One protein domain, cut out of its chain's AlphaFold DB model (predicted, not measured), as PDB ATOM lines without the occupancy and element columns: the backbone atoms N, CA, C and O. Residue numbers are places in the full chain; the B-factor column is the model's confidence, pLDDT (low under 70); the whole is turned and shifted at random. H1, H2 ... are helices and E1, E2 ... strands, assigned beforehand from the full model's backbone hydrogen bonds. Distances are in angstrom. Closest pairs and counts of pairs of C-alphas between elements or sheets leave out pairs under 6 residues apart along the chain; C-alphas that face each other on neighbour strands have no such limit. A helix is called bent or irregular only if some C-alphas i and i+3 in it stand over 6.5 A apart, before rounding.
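Overview. This is residues 22 to 213 of the 213 residues of an uncharacterized protein of Moorella thermoacetica (UniProt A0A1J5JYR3). A long helix, H4, runs through the core between two sheets: a small one, E1 E2 E3, with H1 and H3 over its other face, and a larger, strongly twisted one, E4 E5 E6 E7 E8, with the short H5 on its far face. H2 packs side by side with H4, and the short H6 and H7 also pack on H4. The printed part has 192 residues, with named elements in the order E1 H1 H2 H3 E2 E3 H4 E4 E5 E6 E7 H5 E8 H6 H7, seven helices and eight strands, class mixed. The small sheet is antiparallel, the larger mixed, each in the order named; the whole is compact, radius of gyration of the C-alphas 16.3 A, spanning 52 by 37 by 32 A.

Along the chain. Find C-alpha 22 at (-4.489, 1.608, 46.829), where E1, residues 22 to 26, begins. Next come H1, 40 to 52, H2, 57 to 64, H3, 68 to 80, E2, 84 to 91, and E3, 96 to 101. From C-alpha 110 at (0.647, 4.138, 46.480), H4 runs 29.1 A to residue 129. Then read E4, 134 to 139, E5, 145 to 153 and 24.4 A long, E6, 156 to 163, E7, 177 to 180, H5, 182 to 187, E8, 193 to 196, H6, 197 to 201, and H7, 206 to 209.

Arrangement. Start at the hub, H4, which touches H2 at a shallow tilt of 19 degrees, the same way, closest at C-alphas 59 and 121, 4.8 A. It touches H6 and H7, and only just H1, with 3 pairs of C-alphas within 8 A. H4 runs across E3, at 75 degrees on the local plane; there N 25 and O 88 are 2.9 A apart, N 87 and O 98 3.0 A. H3 touches H1, about perpendicular at 83 degrees, C-alphas 42 and 74 being closest at 4.8 A. H4 runs along E6, at a height of 7.5 A over the larger sheet. E4 E5 E6 is a meander, each strand the antiparallel neighbour of the one before: N 136 and O 148 are 2.9 A apart, N 149 and O 160 2.9 A. E7, H5, E8 is a strand-helix-strand unit, two parallel neighbour strands with a helix between, and its crossover is right-handed; between E7 and E8, N 178 and O 193 are 2.9 A apart, and between the parallel neighbours E6 and E7, N 179 and O 163 are 2.8 A apart. In H1, H2, H3 and H6 every O i to N i+4 pair is within hydrogen-bond range, in H4 15 of 16, in irregular H5, with C-alphas 183 and 186 7.6 A apart, 0 of 2 but 2 of 3 O i to N i+3 pairs; H7 is too short for one.

Size, cuts and confidence. The C-alphas of Gly 34 and Pro 190 are farthest apart, 52.3 A. The printed part has no cut; the links E1 to H1 and E6 to E7 are long, 13 residues each. Mean pLDDT of the printed part is 89.8; residues 32 to 38, 183 to 187 and 213 are under 70.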
ATOM      1  N   ILE A  22      -3.916   2.453  45.771       94.19
ATOM      2  CA  ILE A  22      -4.489   1.608  46.829       94.19
ATOM      3  C   ILE A  22      -3.377   0.890  47.590       94.19
ATOM      4  O   ILE A  22      -3.350   0.909  48.816       94.19
ATOM      5  N   ALA A  23      -2.456   0.253  46.865       94.75
ATOM      6  CA  ALA A  23      -1.385  -0.534  47.463       94.75
ATOM      7  C   ALA A  23      -0.125  -0.528  46.595       94.75
ATOM      8  O   ALA A  23      -0.181  -0.286  45.385       94.75
ATOM      9  N   LEU A  24       1.002  -0.841  47.229       94.62
ATOM     10  CA  LEU A  24       2.284  -1.069  46.578       94.62
ATOM     11  C   LEU A  24       2.790  -2.463  46.887       94.62
ATOM     12  O   LEU A  24       2.723  -2.918  48.026       94.62
ATOM     13  N   HIS A  25       3.378  -3.089  45.878       92.50
ATOM     14  CA  HIS A  25       4.161  -4.292  46.057       92.50
ATOM     15  C   HIS A  25       5.558  -4.077  45.467       92.50
ATOM     16  O   HIS A  25       5.675  -3.721  44.289       92.50
ATOM     17  N   PRO A  26       6.639  -4.266  46.245       86.94
ATOM     18  CA  PRO A  26       7.977  -4.207  45.685       86.94
ATOM     19  C   PRO A  26       8.140  -5.307  44.633       86.94
ATOM     20  O   PRO A  26       7.748  -6.458  44.845       86.94
ATOM     21  N   GLY A  27       8.699  -4.945  43.480       81.06
ATOM     22  CA  GLY A  27       9.128  -5.920  42.489       81.06
ATOM     23  C   GLY A  27      10.332  -6.709  42.996       81.06
ATOM     24  O   GLY A  27      11.026  -6.300  43.928       81.06
ATOM     25  N   GLN A  28      10.608  -7.842  42.354       78.88
ATOM     26  CA  GLN A  28      11.840  -8.577  42.623       78.88
ATOM     27  C   GLN A  28      13.049  -7.715  42.250       78.88
ATOM     28  O   GLN A  28      13.024  -7.005  41.243       78.88
ATOM     29  N   LEU A  29      14.111  -7.779  43.050       76.12
ATOM     30  CA  LEU A  29      15.393  -7.200  42.660       76.12
ATOM     31  C   LEU A  29      15.993  -8.025  41.524       76.12
ATOM     32  O   LEU A  29      15.822  -9.243  41.457       76.12
ATOM     33  N   GLY A  30      16.657  -7.332  40.607       76.06
ATOM     34  CA  GLY A  30      17.312  -7.980  39.486       76.06
ATOM     35  C   GLY A  30      18.481  -8.845  39.945       76.06
ATOM     36  O   GLY A  30      19.105  -8.528  40.957       76.06
ATOM     37  N   PRO A  31      18.816  -9.908  39.196       77.19
ATOM     38  CA  PRO A  31      19.913 -10.807  39.546       77.19
ATOM     39  C   PRO A  31      21.299 -10.140  39.500       77.19
ATOM     40  O   PRO A  31      22.251 -10.729  39.996       77.19
ATOM     41  N   GLY A  32      21.430  -8.941  38.915       69.94
ATOM     42  CA  GLY A  32      22.685  -8.190  38.892       69.94
ATOM     43  C   GLY A  32      23.761  -8.900  38.076       69.94
ATOM     44  O   GLY A  32      24.833  -9.202  38.590       69.94
ATOM     45  N   SER A  33      23.486  -9.181  36.798       64.69
ATOM     46  CA  SER A  33      24.319 -10.060  35.960       64.69
ATOM     47  C   SER A  33      25.733  -9.544  35.639       64.69
ATOM     48  O   SER A  33      26.446 -10.189  34.872       64.69
ATOM     49  N   GLY A  34      26.160  -8.392  36.169       57.03
ATOM     50  CA  GLY A  34      27.497  -7.816  35.967       57.03
ATOM     51  C   GLY A  34      27.809  -7.359  34.534       57.03
ATOM     52  O   GLY A  34      28.795  -6.653  34.325       57.03
ATOM     53  N   ALA A  35      26.975  -7.711  33.550       57.06
ATOM     54  CA  ALA A  35      27.082  -7.244  32.175       57.06
ATOM     55  C   ALA A  35      26.896  -5.725  32.156       57.06
ATOM     56  O   ALA A  35      25.880  -5.245  32.638       57.06
ATOM     57  N   ARG A  36      27.876  -4.973  31.642       57.44
ATOM     58  CA  ARG A  36      27.829  -3.500  31.538       57.44
ATOM     59  C   ARG A  36      27.430  -3.003  30.144       57.44
ATOM     60  O   ARG A  36      27.168  -1.814  29.987       57.44
ATOM     61  N   ASP A  37      27.343  -3.907  29.169       62.16
ATOM     62  CA  ASP A  37      26.952  -3.589  27.798       62.16
ATOM     63  C   ASP A  37      25.442  -3.734  27.625       62.16
ATOM     64  O   ASP A  37      24.904  -4.822  27.406       62.16
ATOM     65  N   PHE A  38      24.737  -2.609  27.721       69.44
ATOM     66  CA  PHE A  38      23.316  -2.534  27.391       69.44
ATOM     67  C   PHE A  38      23.126  -1.841  26.047       69.44
ATOM     68  O   PHE A  38      23.898  -0.966  25.664       69.44
ATOM     69  N   SER A  39      22.056  -2.204  25.333       76.94
ATOM     70  CA  SER A  39      21.685  -1.528  24.082       76.94
ATOM     71  C   SER A  39      21.607  -0.003  24.263       76.94
ATOM     72  O   SER A  39      21.218   0.466  25.335       76.94
ATOM     73  N   GLY A  40      21.861   0.777  23.203       86.25
ATOM     74  CA  GLY A  40      21.784   2.247  23.267       86.25
ATOM     75  C   GLY A  40      20.454   2.776  23.831       86.25
ATOM     76  O   GLY A  40      20.441   3.730  24.600       86.25
ATOM     77  N   ARG A  41      19.340   2.076  23.566       91.88
ATOM     78  CA  ARG A  41      18.018   2.392  24.140       91.88
ATOM     79  C   ARG A  41      17.949   2.193  25.655       91.88
ATOM     80  O   ARG A  41      17.290   2.958  26.350       91.88
ATOM     81  N   ALA A  42      18.587   1.148  26.177       92.44
ATOM     82  CA  ALA A  42      18.634   0.911  27.617       92.44
ATOM     83  C   ALA A  42      19.480   1.985  28.315       92.44
ATOM     84  O   ALA A  42      19.069   2.491  29.352       92.44
ATOM     85  N   TYR A  43      20.600   2.397  27.713       91.88
ATOM     86  CA  TYR A  43      21.412   3.503  28.226       91.88
ATOM     87  C   TYR A  43      20.652   4.842  28.246       91.88
ATOM     88  O   TYR A  43      20.665   5.559  29.249       91.88
ATOM     89  N   GLU A  44      19.932   5.157  27.167       94.44
ATOM     90  CA  GLU A  44      19.086   6.353  27.091       94.44
ATOM     91  C   GLU A  44      17.996   6.347  28.175       94.44
ATOM     92  O   GLU A  44      17.815   7.341  28.883       94.44
ATOM     93  N   LEU A  45      17.321   5.207  28.375       96.00
ATOM     94  CA  LEU A  45      16.344   5.067  29.456       96.00
ATOM     95  C   LEU A  45      16.969   5.151  30.840       96.00
ATOM     96  O   LEU A  45      16.338   5.717  31.723       96.00
ATOM     97  N   LEU A  46      18.172   4.614  31.056       95.38
ATOM     98  CA  LEU A  46      18.848   4.727  32.346       95.38
ATOM     99  C   LEU A  46      19.106   6.197  32.686       95.38
ATOM    100  O   LEU A  46      18.781   6.632  33.787       95.38
ATOM    101  N   SER A  47      19.613   6.965  31.719       94.81
ATOM    102  CA  SER A  47      19.855   8.404  31.880       94.81
ATOM    103  C   SER A  47      18.555   9.139  32.219       94.81
ATOM    104  O   SER A  47      18.468   9.836  33.229       94.81
ATOM    105  N   ALA A  48      17.492   8.893  31.445       96.62
ATOM    106  CA  ALA A  48      16.184   9.489  31.698       96.62
ATOM    107  C   ALA A  48      15.569   9.055  33.041       96.62
ATOM    108  O   ALA A  48      14.935   9.865  33.710       96.62
ATOM    109  N   LEU A  49      15.762   7.804  33.460       96.50
ATOM    110  CA  LEU A  49      15.259   7.272  34.724       96.50
ATOM    111  C   LEU A  49      15.995   7.875  35.928       96.50
ATOM    112  O   LEU A  49      15.373   8.148  36.954       96.50
ATOM    113  N   VAL A  50      17.302   8.115  35.805       95.75
ATOM    114  CA  VAL A  50      18.107   8.802  36.825       95.75
ATOM    115  C   VAL A  50      17.702  10.270  36.951       95.75
ATOM    116  O   VAL A  50      17.645  10.776  38.075       95.75
ATOM    117  N   GLU A  51      17.395  10.946  35.842       95.94
ATOM    118  CA  GLU A  51      16.895  12.326  35.836       95.94
ATOM    119  C   GLU A  51      15.474  12.413  36.423       95.94
ATOM    120  O   GLU A  51      15.254  13.097  37.422       95.94
ATOM    121  N   ALA A  52      14.522  11.666  35.857       97.00
ATOM    122  CA  ALA A  52      13.109  11.694  36.242       97.00
ATOM    123  C   ALA A  52      12.833  11.069  37.618       97.00
ATOM    124  O   ALA A  52      11.779  11.310  38.205       97.00
ATOM    125  N   LYS A  53      13.758  10.240  38.121       96.69
ATOM    126  CA  LYS A  53      13.669   9.387  39.325       96.69
ATOM    127  C   LYS A  53      12.625   8.277  39.273       96.69
ATOM    128  O   LYS A  53      12.778   7.293  39.996       96.69
ATOM    129  N   ALA A  54      11.605   8.400  38.434       97.56
ATOM    130  CA  ALA A  54      10.620   7.364  38.197       97.56
ATOM    131  C   ALA A  54      10.047   7.463  36.781       97.56
ATOM    132  O   ALA A  54       9.803   8.561  36.283       97.56
ATOM    133  N   LEU A  55       9.803   6.321  36.141       98.06
ATOM    134  CA  LEU A  55       9.165   6.259  34.827       98.06
ATOM    135  C   LEU A  55       8.112   5.154  34.787       98.06
ATOM    136  O   LEU A  55       8.297   4.056  35.311       98.06
ATOM    137  N   THR A  56       7.008   5.422  34.098       97.44
ATOM    138  CA  THR A  56       6.080   4.375  33.670       97.44
ATOM    139  C   THR A  56       6.565   3.750  32.362       97.44
ATOM    140  O   THR A  56       7.433   4.285  31.662       97.44
ATOM    141  N   GLN A  57       5.978   2.612  31.990       95.88
ATOM    142  CA  GLN A  57       6.228   2.010  30.679       95.88
ATOM    143  C   GLN A  57       5.822   2.949  29.526       95.88
ATOM    144  O   GLN A  57       6.493   2.969  28.497       95.88
ATOM    145  N   GLU A  58       4.755   3.732  29.707       95.56
ATOM    146  CA  GLU A  58       4.294   4.726  28.730       95.56
ATOM    147  C   GLU A  58       5.295   5.883  28.599       95.56
ATOM    148  O   GLU A  58       5.762   6.172  27.502       95.56
ATOM    149  N   ALA A  59       5.735   6.468  29.719       97.19
ATOM    150  CA  ALA A  59       6.755   7.520  29.719       97.19
ATOM    151  C   ALA A  59       8.060   7.060  29.043       97.19
ATOM    152  O   ALA A  59       8.669   7.786  28.259       97.19
ATOM    153  N   SER A  60       8.459   5.812  29.295       97.69
ATOM    154  CA  SER A  60       9.638   5.203  28.672       97.69
ATOM    155  C   SER A  60       9.473   5.029  27.157       97.69
ATOM    156  O   SER A  60      10.419   5.234  26.399       97.69
ATOM    157  N   ALA A  61       8.270   4.669  26.703       96.44
ATOM    158  CA  ALA A  61       7.948   4.564  25.282       96.44
ATOM    159  C   ALA A  61       7.986   5.930  24.582       96.44
ATOM    160  O   ALA A  61       8.514   6.018  23.472       96.44
ATOM    161  N   ASN A  62       7.512   6.985  25.253       95.38
ATOM    162  CA  ASN A  62       7.588   8.363  24.764       95.38
ATOM    163  C   ASN A  62       9.036   8.826  24.572       95.38
ATOM    164  O   ASN A  62       9.361   9.356  23.509       95.38
ATOM    165  N   ILE A  63       9.905   8.583  25.561       95.75
ATOM    166  CA  ILE A  63      11.333   8.944  25.500       95.75
ATOM    167  C   ILE A  63      12.004   8.259  24.306       95.75
ATOM    168  O   ILE A  63      12.575   8.927  23.451       95.75
ATOM    169  N   LEU A  64      11.854   6.936  24.197       95.31
ATOM    170  CA  LEU A  64      12.487   6.145  23.138       95.31
ATOM    171  C   LEU A  64      11.800   6.245  21.770       95.31
ATOM    172  O   LEU A  64      12.276   5.638  20.807       95.31
ATOM    173  N   LYS A  65      10.658   6.938  21.683       93.88
ATOM    174  CA  LYS A  65       9.808   7.023  20.484       93.88
ATOM    175  C   LYS A  65       9.517   5.639  19.889       93.88
ATOM    176  O   LYS A  65       9.649   5.415  18.687       93.88
ATOM    177  N   CYS A  66       9.159   4.680  20.743       94.94
ATOM    178  CA  CYS A  66       8.971   3.285  20.351       94.94
ATOM    179  C   CYS A  66       7.695   2.677  20.943       94.94
ATOM    180  O   CYS A  66       6.989   3.299  21.728       94.94
ATOM    181  N   SER A  67       7.406   1.416  20.607       95.50
ATOM    182  CA  SER A  67       6.288   0.707  21.235       95.50
ATOM    183  C   SER A  67       6.517   0.507  22.738       95.50
ATOM    184  O   SER A  67       7.647   0.289  23.193       95.50
ATOM    185  N   ARG A  68       5.424   0.446  23.506       94.56
ATOM    186  CA  ARG A  68       5.441   0.044  24.921       94.56
ATOM    187  C   ARG A  68       6.164  -1.281  25.157       94.56
ATOM    188  O   ARG A  68       6.850  -1.432  26.168       94.56
ATOM    189  N   ARG A  69       6.014  -2.259  24.256       95.69
ATOM    190  CA  ARG A  69       6.678  -3.568  24.367       95.69
ATOM    191  C   ARG A  69       8.196  -3.423  24.272       95.69
ATOM    192  O   ARG A  69       8.916  -4.008  25.076       95.69
ATOM    193  N   THR A  70       8.665  -2.619  23.322       95.38
ATOM    194  CA  THR A  70      10.091  -2.326  23.126       95.38
ATOM    195  C   THR A  70      10.676  -1.594  24.332       95.38
ATOM    196  O   THR A  70      11.706  -2.023  24.848       95.38
ATOM    197  N   ALA A  71       9.993  -0.563  24.835       96.31
ATOM    198  CA  ALA A  71      10.424   0.168  26.025       96.31
ATOM    199  C   ALA A  71      10.523  -0.746  27.257       96.31
ATOM    200  O   ALA A  71      11.528  -0.738  27.961       96.31
ATOM    201  N   ASN A  72       9.534  -1.622  27.466       95.69
ATOM    202  CA  ASN A  72       9.571  -2.607  28.550       95.69
ATOM    203  C   ASN A  72      10.745  -3.591  28.426       95.69
ATOM    204  O   ASN A  72      11.333  -3.971  29.431       95.69
ATOM    205  N   SER A  73      11.121  -3.999  27.210       95.00
ATOM    206  CA  SER A  73      12.310  -4.836  26.998       95.00
ATOM    207  C   SER A  73      13.598  -4.120  27.422       95.00
ATOM    208  O   SER A  73      14.467  -4.729  28.046       95.00
ATOM    209  N   ALA A  74      13.711  -2.823  27.128       95.50
ATOM    210  CA  ALA A  74      14.854  -2.012  27.543       95.50
ATOM    211  C   ALA A  74      14.895  -1.827  29.073       95.50
ATOM    212  O   ALA A  74      15.944  -2.029  29.680       95.50
ATOM    213  N   LEU A  75      13.751  -1.577  29.722       95.69
ATOM    214  CA  LEU A  75      13.646  -1.529  31.191       95.69
ATOM    215  C   LEU A  75      14.011  -2.867  31.847       95.69
ATOM    216  O   LEU A  75      14.765  -2.900  32.815       95.69
ATOM    217  N   LYS A  76      13.545  -3.991  31.290       93.56
ATOM    218  CA  LYS A  76      13.937  -5.327  31.763       93.56
ATOM    219  C   LYS A  76      15.434  -5.576  31.619       93.56
ATOM    220  O   LYS A  76      16.013  -6.214  32.488       93.56
ATOM    221  N   THR A  77      16.059  -5.060  30.561       93.25
ATOM    222  CA  THR A  77      17.519  -5.135  30.389       93.25
ATOM    223  C   THR A  77      18.231  -4.423  31.543       93.25
ATOM    224  O   THR A  77      19.109  -5.012  32.166       93.25
ATOM    225  N   LEU A  78      17.785  -3.212  31.902       93.31
ATOM    226  CA  LEU A  78      18.300  -2.475  33.067       93.31
ATOM    227  C   LEU A  78      18.016  -3.174  34.398       93.31
ATOM    228  O   LEU A  78      18.777  -3.036  35.349       93.31
ATOM    229  N   TRP A  79      16.929  -3.929  34.495       93.62
ATOM    230  CA  TRP A  79      16.661  -4.725  35.682       93.62
ATOM    231  C   TRP A  79      17.575  -5.936  35.804       93.62
ATOM    232  O   TRP A  79      18.170  -6.125  36.857       93.62
ATOM    233  N   TYR A  80      17.761  -6.719  34.737       90.88
ATOM    234  CA  TYR A  80      18.709  -7.841  34.747       90.88
ATOM    235  C   TYR A  80      20.125  -7.393  35.128       90.88
ATOM    236  O   TYR A  80      20.833  -8.098  35.846       90.88
ATOM    237  N   ALA A  81      20.484  -6.181  34.713       89.75
ATOM    238  CA  ALA A  81      21.715  -5.494  35.064       89.75
ATOM    239  C   ALA A  81      21.855  -5.058  36.530       89.75
ATOM    240  O   ALA A  81      22.944  -4.667  36.936       89.75
ATOM    241  N   GLY A  82      20.763  -5.026  37.295       90.75
ATOM    242  CA  GLY A  82      20.728  -4.411  38.623       90.75
ATOM    243  C   GLY A  82      20.759  -2.877  38.611       90.75
ATOM    244  O   GLY A  82      21.048  -2.276  39.634       90.75
ATOM    245  N   MET A  83      20.464  -2.225  37.480       92.31
ATOM    246  CA  MET A  83      20.479  -0.757  37.337       92.31
ATOM    247  C   MET A  83      19.108  -0.117  37.579       92.31
ATOM    248  O   MET A  83      19.000   1.065  37.914       92.31
ATOM    249  N   ALA A  84      18.043  -0.898  37.417       93.94
ATOM    250  CA  ALA A  84      16.676  -0.476  37.660       93.94
ATOM    251  C   ALA A  84      15.921  -1.523  38.475       93.94
ATOM    252  O   ALA A  84      16.235  -2.711  38.472       93.94
ATOM    253  N   ARG A  85      14.863  -1.069  39.131       94.62
ATOM    254  CA  ARG A  85      13.871  -1.902  39.811       94.62
ATOM    255  C   ARG A  85      12.482  -1.364  39.511       94.62
ATOM    256  O   ARG A  85      12.346  -0.272  38.957       94.62
ATOM    257  N   TRP A  86      11.453  -2.104  39.888       96.12
ATOM    258  CA  TRP A  86      10.087  -1.607  39.811       96.12
ATOM    259  C   TRP A  86       9.330  -1.862  41.106       96.12
ATOM    260  O   TRP A  86       9.708  -2.707  41.918       96.12
ATOM    261  N   VAL A  87       8.237  -1.131  41.262       96.62
ATOM    262  CA  VAL A  87       7.147  -1.472  42.172       96.62
ATOM    263  C   VAL A  87       5.888  -1.682  41.340       96.62
ATOM    264  O   VAL A  87       5.665  -0.979  40.348       96.62
ATOM    265  N   ASP A  88       5.092  -2.677  41.709       96.94
ATOM    266  CA  ASP A  88       3.744  -2.838  41.185       96.94
ATOM    267  C   ASP A  88       2.812  -1.960  42.038       96.94
ATOM    268  O   ASP A  88       2.784  -2.056  43.266       96.94
ATOM    269  N   VAL A  89       2.096  -1.053  41.380       97.19
ATOM    270  CA  VAL A  89       1.162  -0.109  41.996       97.19
ATOM    271  C   VAL A  89      -0.245  -0.559  41.657       97.19
ATOM    272  O   VAL A  89      -0.595  -0.658  40.482       97.19
ATOM    273  N   PHE A  90      -1.057  -0.817  42.676       96.12
ATOM    274  CA  PHE A  90      -2.469  -1.143  42.515       96.12
ATOM    275  C   PHE A  90      -3.296   0.123  42.679       96.12
ATOM    276  O   PHE A  90      -3.091   0.887  43.621       96.12
ATOM    277  N   THR A  91      -4.225   0.347  41.757       94.00
ATOM    278  CA  THR A  91      -5.036   1.567  41.669       94.00
ATOM    279  C   THR A  91      -6.502   1.181  41.554       94.00
ATOM    280  O   THR A  91      -6.813   0.012  41.312       94.00
ATOM    281  N   ALA A  92      -7.404   2.151  41.681       87.75
ATOM    282  CA  ALA A  92      -8.841   1.906  41.551       87.75
ATOM    283  C   ALA A  92      -9.258   1.330  40.183       87.75
ATOM    284  O   ALA A  92     -10.255   0.619  40.104       87.75
ATOM    285  N   VAL A  93      -8.496   1.597  39.116       88.62
ATOM    286  CA  VAL A  93      -8.832   1.154  37.747       88.62
ATOM    287  C   VAL A  93      -7.938   0.033  37.215       88.62
ATOM    288  O   VAL A  93      -8.246  -0.560  36.185       88.62
ATOM    289  N   GLY A  94      -6.832  -0.279  37.892       91.25
ATOM    290  CA  GLY A  94      -5.957  -1.386  37.508       91.25
ATOM    291  C   GLY A  94      -4.498  -1.212  37.930       91.25
ATOM    292  O   GLY A  94      -4.079  -0.117  38.318       91.25
ATOM    293  N   PRO A  95      -3.695  -2.286  37.876       94.88
ATOM    294  CA  PRO A  95      -2.298  -2.222  38.266       94.88
ATOM    295  C   PRO A  95      -1.412  -1.587  37.184       94.88
ATOM    296  O   PRO A  95      -1.663  -1.729  35.986       94.88
ATOM    297  N   PHE A  96      -0.313  -0.956  37.597       95.31
ATOM    298  CA  PHE A  96       0.775  -0.554  36.703       95.31
ATOM    299  C   PHE A  96       2.146  -0.737  37.363       95.31
ATOM    300  O   PHE A  96       2.255  -0.855  38.579       95.31
ATOM    301  N   ARG A  97       3.214  -0.728  36.557       96.31
ATOM    302  CA  ARG A  97       4.597  -0.738  37.057       96.31
ATOM    303  C   ARG A  97       5.205   0.648  37.042       96.31
ATOM    304  O   ARG A  97       5.248   1.289  35.986       96.31
ATOM    305  N   LEU A  98       5.733   1.055  38.188       97.88
ATOM    306  CA  LEU A  98       6.584   2.227  38.309       97.88
ATOM    307  C   LEU A  98       8.038   1.773  38.377       97.88
ATOM    308  O   LEU A  98       8.437   1.075  39.309       97.88
ATOM    309  N   TRP A  99       8.821   2.164  37.380       97.81
ATOM    310  CA  TRP A  99      10.242   1.863  37.304       97.81
ATOM    311  C   TRP A  99      11.045   2.954  37.989       97.81
ATOM    312  O   TRP A  99      10.709   4.132  37.890       97.81
ATOM    313  N   LEU A 100      12.109   2.551  38.673       96.94
ATOM    314  CA  LEU A 100      12.954   3.398  39.505       96.94
ATOM    315  C   LEU A 100      14.427   3.012  39.302       96.94
ATOM    316  O   LEU A 100      14.703   1.835  39.039       96.94
ATOM    317  N   PRO A 101      15.387   3.936  39.488       95.31
ATOM    318  CA  PRO A 101      16.791   3.563  39.651       95.31
ATOM    319  C   PRO A 101      16.949   2.540  40.783       95.31
ATOM    320  O   PRO A 101      16.225   2.616  41.779       95.31
ATOM    321  N   ALA A 102      17.883   1.596  40.649       92.44
ATOM    322  CA  ALA A 102      18.089   0.548  41.656       92.44
ATOM    323  C   ALA A 102      18.373   1.124  43.057       92.44
ATOM    324  O   ALA A 102      17.734   0.719  44.027       92.44
ATOM    325  N   GLU A 103      19.226   2.148  43.119       90.12
ATOM    326  CA  GLU A 103      19.646   2.833  44.351       90.12
ATOM    327  C   GLU A 103      18.634   3.855  44.886       90.12
ATOM    328  O   GLU A 103      18.883   4.534  45.885       90.12
ATOM    329  N   SER A 104      17.490   4.041  44.219       90.62
ATOM    330  CA  SER A 104      16.494   4.986  44.718       90.62
ATOM    331  C   SER A 104      15.898   4.497  46.043       90.62
ATOM    332  O   SER A 104      16.064   3.348  46.455       90.62
ATOM    333  N   ARG A 105      15.119   5.338  46.721       89.31
ATOM    334  CA  ARG A 105      14.179   4.860  47.747       89.31
ATOM    335  C   ARG A 105      12.838   4.543  47.084       89.31
ATOM    336  O   ARG A 105      12.479   5.240  46.132       89.31
ATOM    337  N   PRO A 106      12.134   3.480  47.506       90.31
ATOM    338  CA  PRO A 106      10.806   3.215  46.974       90.31
ATOM    339  C   PRO A 106       9.859   4.352  47.402       90.31
ATOM    340  O   PRO A 106      10.150   5.033  48.392       90.31
ATOM    341  N   PRO A 107       8.750   4.578  46.675       94.56
ATOM    342  CA  PRO A 107       7.704   5.493  47.125       94.56
ATOM    343  C   PRO A 107       7.205   5.067  48.512       94.56
ATOM    344  O   PRO A 107       7.172   3.869  48.800       94.56
ATOM    345  N   LEU A 108       6.828   6.024  49.365       92.94
ATOM    346  CA  LEU A 108       6.338   5.722  50.714       92.94
ATOM    347  C   LEU A 108       5.007   4.969  50.678       92.94
ATOM    348  O   LEU A 108       4.772   4.081  51.491       92.94
ATOM    349  N   ASP A 109       4.152   5.327  49.722       94.75
ATOM    350  CA  ASP A 109       2.824   4.764  49.547       94.75
ATOM    351  C   ASP A 109       2.380   4.808  48.076       94.75
ATOM    352  O   ASP A 109       3.063   5.327  47.181       94.75
ATOM    353  N   ALA A 110       1.206   4.231  47.819       95.44
ATOM    354  CA  ALA A 110       0.647   4.138  46.480       95.44
ATOM    355  C   ALA A 110       0.300   5.510  45.873       95.44
ATOM    356  O   ALA A 110       0.324   5.639  44.649       95.44
ATOM    357  N   GLN A 111       0.020   6.535  46.685       94.62
ATOM    358  CA  GLN A 111      -0.280   7.879  46.184       94.62
ATOM    359  C   GLN A 111       0.983   8.589  45.716       94.62
ATOM    360  O   GLN A 111       1.010   9.136  44.613       94.62
ATOM    361  N   GLU A 112       2.071   8.503  46.482       95.50
ATOM    362  CA  GLU A 112       3.376   8.994  46.052       95.50
ATOM    363  C   GLU A 112       3.844   8.276  44.780       95.50
ATOM    364  O   GLU A 112       4.398   8.920  43.888       95.50
ATOM    365  N   ALA A 113       3.561   6.978  44.632       96.75
ATOM    366  CA  ALA A 113       3.856   6.247  43.402       96.75
ATOM    367  C   ALA A 113       3.028   6.732  42.199       96.75
ATOM    368  O   ALA A 113       3.578   6.925  41.113       96.75
ATOM    369  N   CYS A 114       1.727   6.974  42.374       96.12
ATOM    370  CA  CYS A 114       0.879   7.578  41.344       96.12
ATOM    371  C   CYS A 114       1.353   8.991  40.966       96.12
ATOM    372  O   CYS A 114       1.407   9.331  39.784       96.12
ATOM    373  N   ARG A 115       1.779   9.790  41.948       96.31
ATOM    374  CA  ARG A 115       2.342  11.128  41.731       96.31
ATOM    375  C   ARG A 115       3.643  11.077  40.925       96.31
ATOM    376  O   ARG A 115       3.803  11.777  39.929       96.31
ATOM    377  N   LEU A 116       4.552  10.184  41.307       97.62
ATOM    378  CA  LEU A 116       5.786   9.913  40.569       97.62
ATOM    379  C   LEU A 116       5.514   9.447  39.134       97.62
ATOM    380  O   LEU A 116       6.236   9.833  38.215       97.62
ATOM    381  N   ALA A 117       4.466   8.646  38.921       97.50
ATOM    382  CA  ALA A 117       4.083   8.170  37.597       97.50
ATOM    383  C   ALA A 117       3.713   9.324  36.652       97.50
ATOM    384  O   ALA A 117       4.185   9.359  35.511       97.50
ATOM    385  N   VAL A 118       2.917  10.289  37.123       96.94
ATOM    386  CA  VAL A 118       2.501  11.437  36.301       96.94
ATOM    387  C   VAL A 118       3.615  12.456  36.106       96.94
ATOM    388  O   VAL A 118       3.736  13.017  35.020       96.94
ATOM    389  N   TYR A 119       4.496  12.622  37.092       98.12
ATOM    390  CA  TYR A 119       5.739  13.371  36.921       98.12
ATOM    391  C   TYR A 119       6.640  12.755  35.852       98.12
ATOM    392  O   TYR A 119       7.133  13.478  34.991       98.12
ATOM    393  N   GLY A 120       6.790  11.428  35.833       97.81
ATOM    394  CA  GLY A 120       7.524  10.727  34.778       97.81
ATOM    395  C   GLY A 120       6.900  10.919  33.390       97.81
ATOM    396  O   GLY A 120       7.619  11.113  32.409       97.81
ATOM    397  N   LEU A 121       5.566  10.925  33.293       96.75
ATOM    398  CA  LEU A 121       4.857  11.224  32.045       96.75
ATOM    399  C   LEU A 121       5.091  12.663  31.586       96.75
ATOM    400  O   LEU A 121       5.491  12.871  30.440       96.75
ATOM    401  N   PHE A 122       4.907  13.636  32.477       97.56
ATOM    402  CA  PHE A 122       5.166  15.044  32.187       97.56
ATOM    403  C   PHE A 122       6.611  15.249  31.723       97.56
ATOM    404  O   PHE A 122       6.840  15.821  30.659       97.56
ATOM    405  N   PHE A 123       7.580  14.704  32.466       97.75
ATOM    406  CA  PHE A 123       8.998  14.726  32.115       97.75
ATOM    407  C   PHE A 123       9.253  14.131  30.726       97.75
ATOM    408  O   PHE A 123       9.985  14.720  29.937       97.75
ATOM    409  N   SER A 124       8.639  12.987  30.397       96.81
ATOM    410  CA  SER A 124       8.844  12.334  29.095       96.81
ATOM    411  C   SER A 124       8.408  13.205  27.917       96.81
ATOM    412  O   SER A 124       9.074  13.223  26.882       96.81
ATOM    413  N   LEU A 125       7.319  13.961  28.087       95.88
ATOM    414  CA  LEU A 125       6.828  14.898  27.082       95.88
ATOM    415  C   LEU A 125       7.686  16.170  27.059       95.88
ATOM    416  O   LEU A 125       8.084  16.621  25.988       95.88
ATOM    417  N   ALA A 126       8.063  16.700  28.227       95.62
ATOM    418  CA  ALA A 126       8.953  17.854  28.338       95.62
ATOM    419  C   ALA A 126      10.317  17.591  27.681       95.62
ATOM    420  O   ALA A 126      10.795  18.429  26.926       95.62
ATOM    421  N   LYS A 127      10.905  16.401  27.865       93.38
ATOM    422  CA  LYS A 127      12.196  16.019  27.262       93.38
ATOM    423  C   LYS A 127      12.181  16.021  25.737       93.38
ATOM    424  O   LYS A 127      13.217  16.229  25.111       93.38
ATOM    425  N   LYS A 128      11.010  15.829  25.132       87.81
ATOM    426  CA  LYS A 128      10.821  15.933  23.685       87.81
ATOM    427  C   LYS A 128      10.731  17.389  23.204       87.81
ATOM    428  O   LYS A 128      11.037  17.647  22.043       87.81
ATOM    429  N   GLU A 129      10.288  18.312  24.054       89.31
ATOM    430  CA  GLU A 129       9.803  19.637  23.634       89.31
ATOM    431  C   GLU A 129      10.609  20.814  24.154       89.31
ATOM    432  O   GLU A 129      10.681  21.842  23.485       89.31
ATOM    433  N   VAL A 130      11.199  20.679  25.336       91.31
ATOM    434  CA  VAL A 130      11.898  21.756  26.025       91.31
ATOM    435  C   VAL A 130      13.377  21.387  26.094       91.31
ATOM    436  O   VAL A 130      13.790  20.659  26.997       91.31
ATOM    437  N   PRO A 131      14.196  21.822  25.124       86.88
ATOM    438  CA  PRO A 131      15.608  21.471  25.097       86.88
ATOM    439  C   PRO A 131      16.347  22.072  26.299       86.88
ATOM    440  O   PRO A 131      16.155  23.237  26.645       86.88
ATOM    441  N   GLY A 132      17.215  21.273  26.923       89.25
ATOM    442  CA  GLY A 132      18.115  21.735  27.986       89.25
ATOM    443  C   GLY A 132      17.442  22.101  29.313       89.25
ATOM    444  O   GLY A 132      18.061  22.788  30.122       89.25
ATOM    445  N   PHE A 133      16.196  21.679  29.551       95.44
ATOM    446  CA  PHE A 133      15.560  21.879  30.853       95.44
ATOM    447  C   PHE A 133      16.273  21.099  31.965       95.44
ATOM    448  O   PHE A 133      16.770  19.993  31.761       95.44
ATOM    449  N   ASN A 134      16.252  21.666  33.166       96.44
ATOM    450  CA  ASN A 134      16.665  21.005  34.392       96.44
ATOM    451  C   ASN A 134      15.430  20.504  35.135       96.44
ATOM    452  O   ASN A 134      14.486  21.264  35.367       96.44
ATOM    453  N   TRP A 135      15.462  19.236  35.534       97.62
ATOM    454  CA  TRP A 135      14.395  18.579  36.279       97.62
ATOM    455  C   TRP A 135      14.860  18.185  37.673       97.62
ATOM    456  O   TRP A 135      15.949  17.634  37.842       97.62
ATOM    457  N   GLN A 136      14.010  18.404  38.671       96.56
ATOM    458  CA  GLN A 136      14.273  17.958  40.030       96.56
ATOM    459  C   GLN A 136      12.979  17.585  40.744       96.56
ATOM    460  O   GLN A 136      11.979  18.284  40.638       96.56
ATOM    461  N   LEU A 137      13.015  16.514  41.536       95.69
ATOM    462  CA  LEU A 137      11.966  16.239  42.513       95.69
ATOM    463  C   LEU A 137      12.348  16.850  43.861       95.69
ATOM    464  O   LEU A 137      13.474  16.668  44.331       95.69
ATOM    465  N   VAL A 138      11.417  17.573  44.478       93.38
ATOM    466  CA  VAL A 138      11.623  18.294  45.738       93.38
ATOM    467  C   VAL A 138      10.568  17.880  46.759       93.38
ATOM    468  O   VAL A 138       9.383  17.793  46.450       93.38
ATOM    469  N   LYS A 139      10.988  17.620  47.996       87.50
ATOM    470  CA  LYS A 139      10.097  17.251  49.104       87.50
ATOM    471  C   LYS A 139      10.450  18.103  50.311       87.50
ATOM    472  O   LYS A 139      11.573  18.013  50.806       87.50
ATOM    473  N   ALA A 140       9.523  18.947  50.755       81.69
ATOM    474  CA  ALA A 140       9.690  19.669  52.005       81.69
ATOM    475  C   ALA A 140       9.349  18.751  53.187       81.69
ATOM    476  O   ALA A 140       8.743  17.684  53.038       81.69
ATOM    477  N   LYS A 141       9.763  19.158  54.388       75.81
ATOM    478  CA  LYS A 141       9.424  18.436  55.615       75.81
ATOM    479  C   LYS A 141       7.901  18.446  55.782       75.81
ATOM    480  O   LYS A 141       7.306  19.515  55.791       75.81
ATOM    481  N   ASN A 142       7.302  17.263  55.916       75.44
ATOM    482  CA  ASN A 142       5.853  17.059  56.048       75.44
ATOM    483  C   ASN A 142       5.013  17.508  54.835       75.44
ATOM    484  O   ASN A 142       3.823  17.754  54.996       75.44
ATOM    485  N   SER A 143       5.597  17.603  53.634       80.31
ATOM    486  CA  SER A 143       4.842  17.878  52.405       80.31
ATOM    487  C   SER A 143       4.821  16.682  51.457       80.31
ATOM    488  O   SER A 143       5.710  15.820  51.477       80.31
ATOM    489  N   CYS A 144       3.861  16.701  50.535       85.88
ATOM    490  CA  CYS A 144       3.908  15.879  49.336       85.88
ATOM    491  C   CYS A 144       5.172  16.170  48.507       85.88
ATOM    492  O   CYS A 144       5.816  17.222  48.629       85.88
ATOM    493  N   LEU A 145       5.550  15.189  47.693       93.56
ATOM    494  CA  LEU A 145       6.628  15.308  46.718       93.56
ATOM    495  C   LEU A 145       6.161  16.195  45.561       93.56
ATOM    496  O   LEU A 145       5.101  15.933  45.013       93.56
ATOM    497  N   HIS A 146       6.966  17.172  45.157       95.56
ATOM    498  CA  HIS A 146       6.702  18.031  44.003       95.56
ATOM    499  C   HIS A 146       7.782  17.855  42.937       95.56
ATOM    500  O   HIS A 146       8.879  17.363  43.226       95.56
ATOM    501  N   ALA A 147       7.508  18.312  41.717       97.44
ATOM    502  CA  ALA A 147       8.522  18.451  40.679       97.44
ATOM    503  C   ALA A 147       8.857  19.927  40.432       97.44
ATOM    504  O   ALA A 147       8.016  20.810  40.574       97.44
ATOM    505  N   GLN A 148      10.102  20.202  40.068       97.44
ATOM    506  CA  GLN A 148      10.566  21.500  39.600       97.44
ATOM    507  C   GLN A 148      11.191  21.340  38.223       97.44
ATOM    508  O   GLN A 148      11.991  20.432  37.989       97.44
ATOM    509  N   MET A 149      10.840  22.259  37.334       97.19
ATOM    510  CA  MET A 149      11.368  22.339  35.984       97.19
ATOM    511  C   MET A 149      11.895  23.749  35.742       97.19
ATOM    512  O   MET A 149      11.135  24.708  35.820       97.19
ATOM    513  N   ALA A 150      13.188  23.879  35.459       96.94
ATOM    514  CA  ALA A 150      13.808  25.150  35.088       96.94
ATOM    515  C   ALA A 150      14.291  25.091  33.638       96.94
ATOM    516  O   ALA A 150      14.920  24.113  33.242       96.94
ATOM    517  N   PHE A 151      13.990  26.106  32.836       95.31
ATOM    518  CA  PHE A 151      14.289  26.119  31.401       95.31
ATOM    519  C   PHE A 151      14.329  27.552  30.860       95.31
ATOM    520  O   PHE A 151      13.920  28.489  31.536       95.31
ATOM    521  N   ASN A 152      14.812  27.729  29.630       93.00
ATOM    522  CA  ASN A 152      14.765  29.022  28.948       93.00
ATOM    523  C   ASN A 152      13.475  29.114  28.130       93.00
ATOM    524  O   ASN A 152      13.338  28.446  27.104       93.00
ATOM    525  N   GLY A 153      12.525  29.909  28.613       87.31
ATOM    526  CA  GLY A 153      11.287  30.223  27.915       87.31
ATOM    527  C   GLY A 153      11.461  31.340  26.887       87.31
ATOM    528  O   GLY A 153      12.537  31.918  26.728       87.31
ATOM    529  N   ALA A 154      10.369  31.681  26.200       84.62
ATOM    530  CA  ALA A 154      10.371  32.741  25.186       84.62
ATOM    531  C   ALA A 154      10.719  34.123  25.769       84.62
ATOM    532  O   ALA A 154      11.304  34.953  25.081       84.62
ATOM    533  N   ASN A 155      10.398  34.342  27.049       86.81
ATOM    534  CA  ASN A 155      10.611  35.606  27.758       86.81
ATOM    535  C   ASN A 155      11.802  35.552  28.733       86.81
ATOM    536  O   ASN A 155      11.903  36.391  29.625       86.81
ATOM    537  N   GLY A 156      12.692  34.565  28.581       91.12
ATOM    538  CA  GLY A 156      13.854  34.366  29.446       91.12
ATOM    539  C   GLY A 156      13.737  33.146  30.367       91.12
ATOM    540  O   GLY A 156      12.919  32.258  30.117       91.12
ATOM    541  N   PRO A 157      14.586  33.055  31.405       94.00
ATOM    542  CA  PRO A 157      14.608  31.914  32.313       94.00
ATOM    543  C   PRO A 157      13.282  31.752  33.063       94.00
ATOM    544  O   PRO A 157      12.832  32.658  33.761       94.00
ATOM    545  N   GLU A 158      12.686  30.571  32.955       94.31
ATOM    546  CA  GLU A 158      11.474  30.177  33.662       94.31
ATOM    547  C   GLU A 158      11.782  29.058  34.659       94.31
ATOM    548  O   GLU A 158      12.616  28.178  34.422       94.31
ATOM    549  N   LYS A 159      11.068  29.073  35.784       95.50
ATOM    550  CA  LYS A 159      11.071  27.992  36.765       95.50
ATOM    551  C   LYS A 159       9.633  27.676  37.134       95.50
ATOM    552  O   LYS A 159       8.936  28.547  37.637       95.50
ATOM    553  N   TRP A 160       9.211  26.447  36.876       95.69
ATOM    554  CA  TRP A 160       7.886  25.956  37.227       95.69
ATOM    555  C   TRP A 160       7.986  24.987  38.397       95.69
ATOM    556  O   TRP A 160       8.716  23.993  38.338       95.69
ATOM    557  N   LEU A 161       7.224  25.265  39.449       96.31
ATOM    558  CA  LEU A 161       6.846  24.291  40.459       96.31
ATOM    559  C   LEU A 161       5.608  23.537  39.965       96.31
ATOM    560  O   LEU A 161       4.590  24.139  39.630       96.31
ATOM    561  N   ILE A 162       5.705  22.215  39.910       96.75
ATOM    562  CA  ILE A 162       4.661  21.336  39.393       96.75
ATOM    563  C   ILE A 162       4.113  20.520  40.556       96.75
ATOM    564  O   ILE A 162       4.834  19.726  41.173       96.75
ATOM    565  N   ASP A 163       2.827  20.695  40.823       95.00
ATOM    566  CA  ASP A 163       2.087  19.910  41.796       95.00
ATOM    567  C   ASP A 163       1.188  18.891  41.090       95.00
ATOM    568  O   ASP A 163       0.675  19.123  39.996       95.00
ATOM    569  N   ALA A 164       1.054  17.719  41.691       94.69
ATOM    570  CA  ALA A 164       0.271  16.617  41.155       94.69
ATOM    571  C   ALA A 164      -0.536  15.975  42.291       94.69
ATOM    572  O   ALA A 164      -0.307  14.807  42.628       94.69
ATOM    573  N   PRO A 165      -1.483  16.718  42.886       91.75
ATOM    574  CA  PRO A 165      -2.313  16.193  43.960       91.75
ATOM    575  C   PRO A 165      -3.070  14.965  43.450       91.75
ATOM    576  O   PRO A 165      -3.529  14.928  42.302       91.75
ATOM    577  N   ARG A 166      -3.105  13.909  44.258       91.56
ATOM    578  CA  ARG A 166      -3.951  12.735  44.018       91.56
ATOM    579  C   ARG A 166      -5.328  12.965  44.648       91.56
ATOM    580  O   ARG A 166      -5.573  14.015  45.240       91.56
ATOM    581  N   LEU A 167      -6.256  12.024  44.469       85.19
ATOM    582  CA  LEU A 167      -7.598  12.160  45.042       85.19
ATOM    583  C   LEU A 167      -7.517  12.353  46.568       85.19
ATOM    584  O   LEU A 167      -6.771  11.635  47.231       85.19
ATOM    585  N   ASP A 168      -8.292  13.305  47.089       80.81
ATOM    586  CA  ASP A 168      -8.372  13.675  48.511       80.81
ATOM    587  C   ASP A 168      -7.109  14.349  49.099       80.81
ATOM    588  O   ASP A 168      -7.049  14.589  50.305       80.81
ATOM    589  N   GLU A 169      -6.109  14.692  48.278       86.88
ATOM    590  CA  GLU A 169      -4.920  15.437  48.717       86.88
ATOM    591  C   GLU A 169      -5.105  16.958  48.585       86.88
ATOM    592  O   GLU A 169      -5.738  17.451  47.649       86.88
ATOM    593  N   GLU A 170      -4.508  17.715  49.509       86.69
ATOM    594  CA  GLU A 170      -4.480  19.177  49.433       86.69
ATOM    595  C   GLU A 170      -3.587  19.666  48.289       86.69
ATOM    596  O   GLU A 170      -2.511  19.124  48.025       86.69
ATOM    597  N   ILE A 171      -4.034  20.735  47.634       87.19
ATOM    598  CA  ILE A 171      -3.315  21.388  46.542       87.19
ATOM    599  C   ILE A 171      -2.297  22.369  47.121       87.19
ATOM    600  O   ILE A 171      -2.626  23.163  48.003       87.19
ATOM    601  N   ASN A 172      -1.079  22.383  46.581       88.88
ATOM    602  CA  ASN A 172      -0.086  23.393  46.923       88.88
ATOM    603  C   ASN A 172      -0.326  24.695  46.131       88.88
ATOM    604  O   ASN A 172       0.016  24.745  44.949       88.88
ATOM    605  N   PRO A 173      -0.803  25.790  46.756       87.69
ATOM    606  CA  PRO A 173      -1.165  27.022  46.045       87.69
ATOM    607  C   PRO A 173       0.032  27.739  45.398       87.69
ATOM    608  O   PRO A 173      -0.144  28.584  44.515       87.69
ATOM    609  N   ALA A 174       1.257  27.422  45.830       90.25
ATOM    610  CA  ALA A 174       2.471  28.004  45.277       90.25
ATOM    611  C   ALA A 174       2.867  27.393  43.923       90.25
ATOM    612  O   ALA A 174       3.745  27.940  43.261       90.25
ATOM    613  N   ALA A 175       2.253  26.283  43.501       92.56
ATOM    614  CA  ALA A 175       2.599  25.645  42.238       92.56
ATOM    615  C   ALA A 175       2.202  26.502  41.028       92.56
ATOM    616  O   ALA A 175       1.231  27.263  41.047       92.56
ATOM    617  N   ASP A 176       2.991  26.395  39.965       94.06
ATOM    618  CA  ASP A 176       2.779  27.072  38.686       94.06
ATOM    619  C   ASP A 176       1.966  26.210  37.722       94.06
ATOM    620  O   ASP A 176       1.232  26.740  36.883       94.06
ATOM    621  N   VAL A 177       2.113  24.887  37.848       94.62
ATOM    622  CA  VAL A 177       1.449  23.878  37.024       94.62
ATOM    623  C   VAL A 177       0.826  22.807  37.914       94.62
ATOM    624  O   VAL A 177       1.514  22.225  38.750       94.62
ATOM    625  N   TYR A 178      -0.444  22.490  37.675       93.44
ATOM    626  CA  TYR A 178      -1.148  21.388  38.332       93.44
ATOM    627  C   TYR A 178      -1.380  20.222  37.370       93.44
ATOM    628  O   TYR A 178      -1.837  20.417  36.244       93.44
ATOM    629  N   ILE A 179      -1.101  18.997  37.807       94.00
ATOM    630  CA  ILE A 179      -1.493  17.767  37.112       94.00
ATOM    631  C   ILE A 179      -2.622  17.126  37.915       94.00
ATOM    632  O   ILE A 179      -2.377  16.492  38.942       94.00
ATOM    633  N   LEU A 180      -3.860  17.316  37.465       90.81
ATOM    634  CA  LEU A 180      -5.049  16.907  38.210       90.81
ATOM    635  C   LEU A 180      -5.596  15.558  37.704       90.81
ATOM    636  O   LEU A 180      -5.596  15.291  36.496       90.81
ATOM    637  N   PRO A 181      -6.130  14.699  38.589       87.38
ATOM    638  CA  PRO A 181      -7.000  13.610  38.159       87.38
ATOM    639  C   PRO A 181      -8.292  14.184  37.549       87.38
ATOM    640  O   PRO A 181      -8.689  15.301  37.877       87.38
ATOM    641  N   MET A 182      -8.971  13.444  36.663       72.62
ATOM    642  CA  MET A 182     -10.146  13.969  35.940       72.62
ATOM    643  C   MET A 182     -11.276  14.423  36.891       72.62
ATOM    644  O   MET A 182     -11.872  15.479  36.684       72.62
ATOM    645  N   GLU A 183     -11.497  13.684  37.980       60.66
ATOM    646  CA  GLU A 183     -12.449  14.015  39.056       60.66
ATOM    647  C   GLU A 183     -12.018  15.249  39.884       60.66
ATOM    648  O   GLU A 183     -12.831  15.867  40.570       60.66
ATOM    649  N   GLY A 184     -10.748  15.654  39.778       54.78
ATOM    650  CA  GLY A 184     -10.137  16.798  40.456       54.78
ATOM    651  C   GLY A 184     -10.276  18.136  39.724       54.78
ATOM    652  O   GLY A 184      -9.713  19.120  40.194       54.78
ATOM    653  N   ARG A 185     -11.036  18.227  38.617       56.34
ATOM    654  CA  ARG A 185     -11.280  19.501  37.891       56.34
ATOM    655  C   ARG A 185     -11.852  20.631  38.760       56.34
ATOM    656  O   ARG A 185     -11.755  21.791  38.392       56.34
ATOM    657  N   LYS A 186     -12.407  20.322  39.937       55.12
ATOM    658  CA  LYS A 186     -12.815  21.334  40.930       55.12
ATOM    659  C   LYS A 186     -11.634  22.089  41.570       55.12
ATOM    660  O   LYS A 186     -11.875  23.051  42.288       55.12
ATOM    661  N   GLY A 187     -10.395  21.655  41.332       58.06
ATOM    662  CA  GLY A 187      -9.158  22.256  41.838       58.06
ATOM    663  C   GLY A 187      -8.459  23.219  40.874       58.06
ATOM    664  O   GLY A 187      -7.296  23.544  41.098       58.06
ATOM    665  N   GLU A 188      -9.110  23.646  39.788       70.06
ATOM    666  CA  GLU A 188      -8.564  24.678  38.900       70.06
ATOM    667  C   GLU A 188      -8.432  26.011  39.661       70.06
ATOM    668  O   GLU A 188      -9.404  26.539  40.200       70.06
ATOM    669  N   ILE A 189      -7.208  26.545  39.728       77.06
ATOM    670  CA  ILE A 189      -6.912  27.828  40.377       77.06
ATOM    671  C   ILE A 189      -6.746  28.886  39.279       77.06
ATOM    672  O   ILE A 189      -5.830  28.743  38.464       77.06
ATOM    673  N   PRO A 190      -7.574  29.951  39.254       81.19
ATOM    674  CA  PRO A 190      -7.501  30.982  38.224       81.19
ATOM    675  C   PRO A 190      -6.093  31.564  38.055       81.19
ATOM    676  O   PRO A 190      -5.416  31.894  39.032       81.19
ATOM    677  N   GLY A 191      -5.651  31.698  36.805       83.75
ATOM    678  CA  GLY A 191      -4.334  32.235  36.462       83.75
ATOM    679  C   GLY A 191      -3.178  31.242  36.618       83.75
ATOM    680  O   GLY A 191      -2.022  31.617  36.406       83.75
ATOM    681  N   LYS A 192      -3.454  29.978  36.961       89.31
ATOM    682  CA  LYS A 192      -2.449  28.910  37.027       89.31
ATOM    683  C   LYS A 192      -2.575  27.953  35.850       89.31
ATOM    684  O   LYS A 192      -3.633  27.807  35.239       89.31
ATOM    685  N   LYS A 193      -1.463  27.303  35.505       92.00
ATOM    686  CA  LYS A 193      -1.459  26.305  34.439       92.00
ATOM    687  C   LYS A 193      -1.952  24.971  34.992       92.00
ATOM    688  O   LYS A 193      -1.624  24.609  36.119       92.00
ATOM    689  N   PHE A 194      -2.679  24.201  34.196       90.81
ATOM    690  CA  PHE A 194      -3.097  22.861  34.581       90.81
ATOM    691  C   PHE A 194      -3.119  21.891  33.400       90.81
ATOM    692  O   PHE A 194      -3.198  22.272  32.233       90.81
ATOM    693  N   THR A 195      -3.050  20.606  33.716       92.12
ATOM    694  CA  THR A 195      -3.290  19.494  32.802       92.12
ATOM    695  C   THR A 195      -3.966  18.357  33.564       92.12
ATOM    696  O   THR A 195      -4.098  18.409  34.788       92.12
ATOM    697  N   LEU A 196      -4.411  17.333  32.841       90.69
ATOM    698  CA  LEU A 196      -5.049  16.157  33.424       90.69
ATOM    699  C   LEU A 196      -4.206  14.916  33.169       90.69
ATOM    700  O   LEU A 196      -3.600  14.792  32.102       90.69
ATOM    701  N   ASP A 197      -4.259  13.958  34.089       90.50
ATOM    702  CA  ASP A 197      -3.600  12.662  33.917       90.50
ATOM    703  C   ASP A 197      -3.933  12.001  32.555       90.50
ATOM    704  O   ASP A 197      -3.038  11.493  31.877       90.50
ATOM    705  N   GLU A 198      -5.202  12.037  32.108       88.38
ATOM    706  CA  GLU A 198      -5.597  11.506  30.781       88.38
ATOM    707  C   GLU A 198      -4.883  12.197  29.645       88.38
ATOM    708  O   GLU A 198      -4.508  11.560  28.659       88.38
ATOM    709  N   LEU A 199      -4.773  13.520  29.738       89.94
ATOM    710  CA  LEU A 199      -4.215  14.305  28.657       89.94
ATOM    711  C   LEU A 199      -2.742  13.962  28.491       89.94
ATOM    712  O   LEU A 199      -2.300  13.854  27.351       89.94
ATOM    713  N   LEU A 200      -2.019  13.700  29.585       92.19
ATOM    714  CA  LEU A 200      -0.628  13.243  29.548       92.19
ATOM    715  C   LEU A 200      -0.464  11.840  28.941       92.19
ATOM    716  O   LEU A 200       0.558  11.574  28.316       92.19
ATOM    717  N   LEU A 201      -1.461  10.962  29.086       89.12
ATOM    718  CA  LEU A 201      -1.448   9.610  28.510       89.12
ATOM    719  C   LEU A 201      -1.797   9.566  27.019       89.12
ATOM    720  O   LEU A 201      -1.420   8.627  26.319       89.12
ATOM    721  N   ARG A 202      -2.541  10.552  26.515       88.62
ATOM    722  CA  ARG A 202      -2.864  10.627  25.083       88.62
ATOM    723  C   ARG A 202      -1.606  10.993  24.278       88.62
ATOM    724  O   ARG A 202      -0.746  11.707  24.794       88.62
ATOM    725  N   PRO A 203      -1.501  10.611  22.997       86.00
ATOM    726  CA  PRO A 203      -0.483  11.164  22.103       86.00
ATOM    727  C   PRO A 203      -0.589  12.695  21.980       86.00
ATOM    728  O   PRO A 203      -1.621  13.287  22.308       86.00
ATOM    729  N   GLY A 204       0.476  13.348  21.517       87.50
ATOM    730  CA  GLY A 204       0.509  14.797  21.263       87.50
ATOM    731  C   GLY A 204       1.590  15.526  22.052       87.50
ATOM    732  O   GLY A 204       2.446  14.884  22.666       87.50
ATOM    733  N   MET A 205       1.550  16.857  22.012       88.50
ATOM    734  CA  MET A 205       2.578  17.700  22.619       88.50
ATOM    735  C   MET A 205       2.171  18.179  24.022       88.50
ATOM    736  O   MET A 205       0.993  18.425  24.281       88.50
ATOM    737  N   LEU A 206       3.125  18.344  24.938       91.50
ATOM    738  CA  LEU A 206       2.930  18.880  26.282       91.50
ATOM    739  C   LEU A 206       2.290  20.265  26.240       91.50
ATOM    740  O   LEU A 206       1.315  20.507  26.948       91.50
ATOM    741  N   LYS A 207       2.779  21.149  25.364       89.00
ATOM    742  CA  LYS A 207       2.234  22.509  25.213       89.00
ATOM    743  C   LYS A 207       0.745  22.546  24.834       89.00
ATOM    744  O   LYS A 207       0.069  23.514  25.143       89.00
ATOM    745  N   GLU A 208       0.237  21.502  24.177       89.25
ATOM    746  CA  GLU A 208      -1.179  21.372  23.787       89.25
ATOM    747  C   GLU A 208      -2.036  20.789  24.922       89.25
ATOM    748  O   GLU A 208      -3.262  20.898  24.913       89.25
ATOM    749  N   LYS A 209      -1.390  20.138  25.895       89.88
ATOM    750  CA  LYS A 209      -2.028  19.471  27.038       89.88
ATOM    751  C   LYS A 209      -2.090  20.368  28.270       89.88
ATOM    752  O   LYS A 209      -2.874  20.071  29.171       89.88
ATOM    753  N   ILE A 210      -1.275  21.419  28.325       89.69
ATOM    754  CA  ILE A 210      -1.280  22.416  29.395       89.69
ATOM    755  C   ILE A 210      -2.225  23.556  29.012       89.69
ATOM    756  O   ILE A 210      -2.102  24.148  27.942       89.69
ATOM    757  N   LYS A 211      -3.154  23.875  29.907       84.94
ATOM    758  CA  LYS A 211      -4.123  24.965  29.777       84.94
ATOM    759  C   LYS A 211      -3.891  26.003  30.864       84.94
ATOM    760  O   LYS A 211      -3.349  25.675  31.914       84.94
ATOM    761  N   LEU A 212      -4.299  27.241  30.611       81.75
ATOM    762  CA  LEU A 212      -4.447  28.256  31.652       81.75
ATOM    763  C   LEU A 212      -5.874  28.147  32.204       81.75
ATOM    764  O   LEU A 212      -6.806  28.081  31.401       81.75
ATOM    765  N   ALA A 213      -6.012  28.059  33.528       69.88
ATOM    766  CA  ALA A 213      -7.299  28.116  34.225       69.88
ATOM    767  C   ALA A 213      -7.801  29.557  34.350       69.88
ATOM    768  O   ALA A 213      -6.964  30.453  34.624       69.88
TER     769      ALA A 213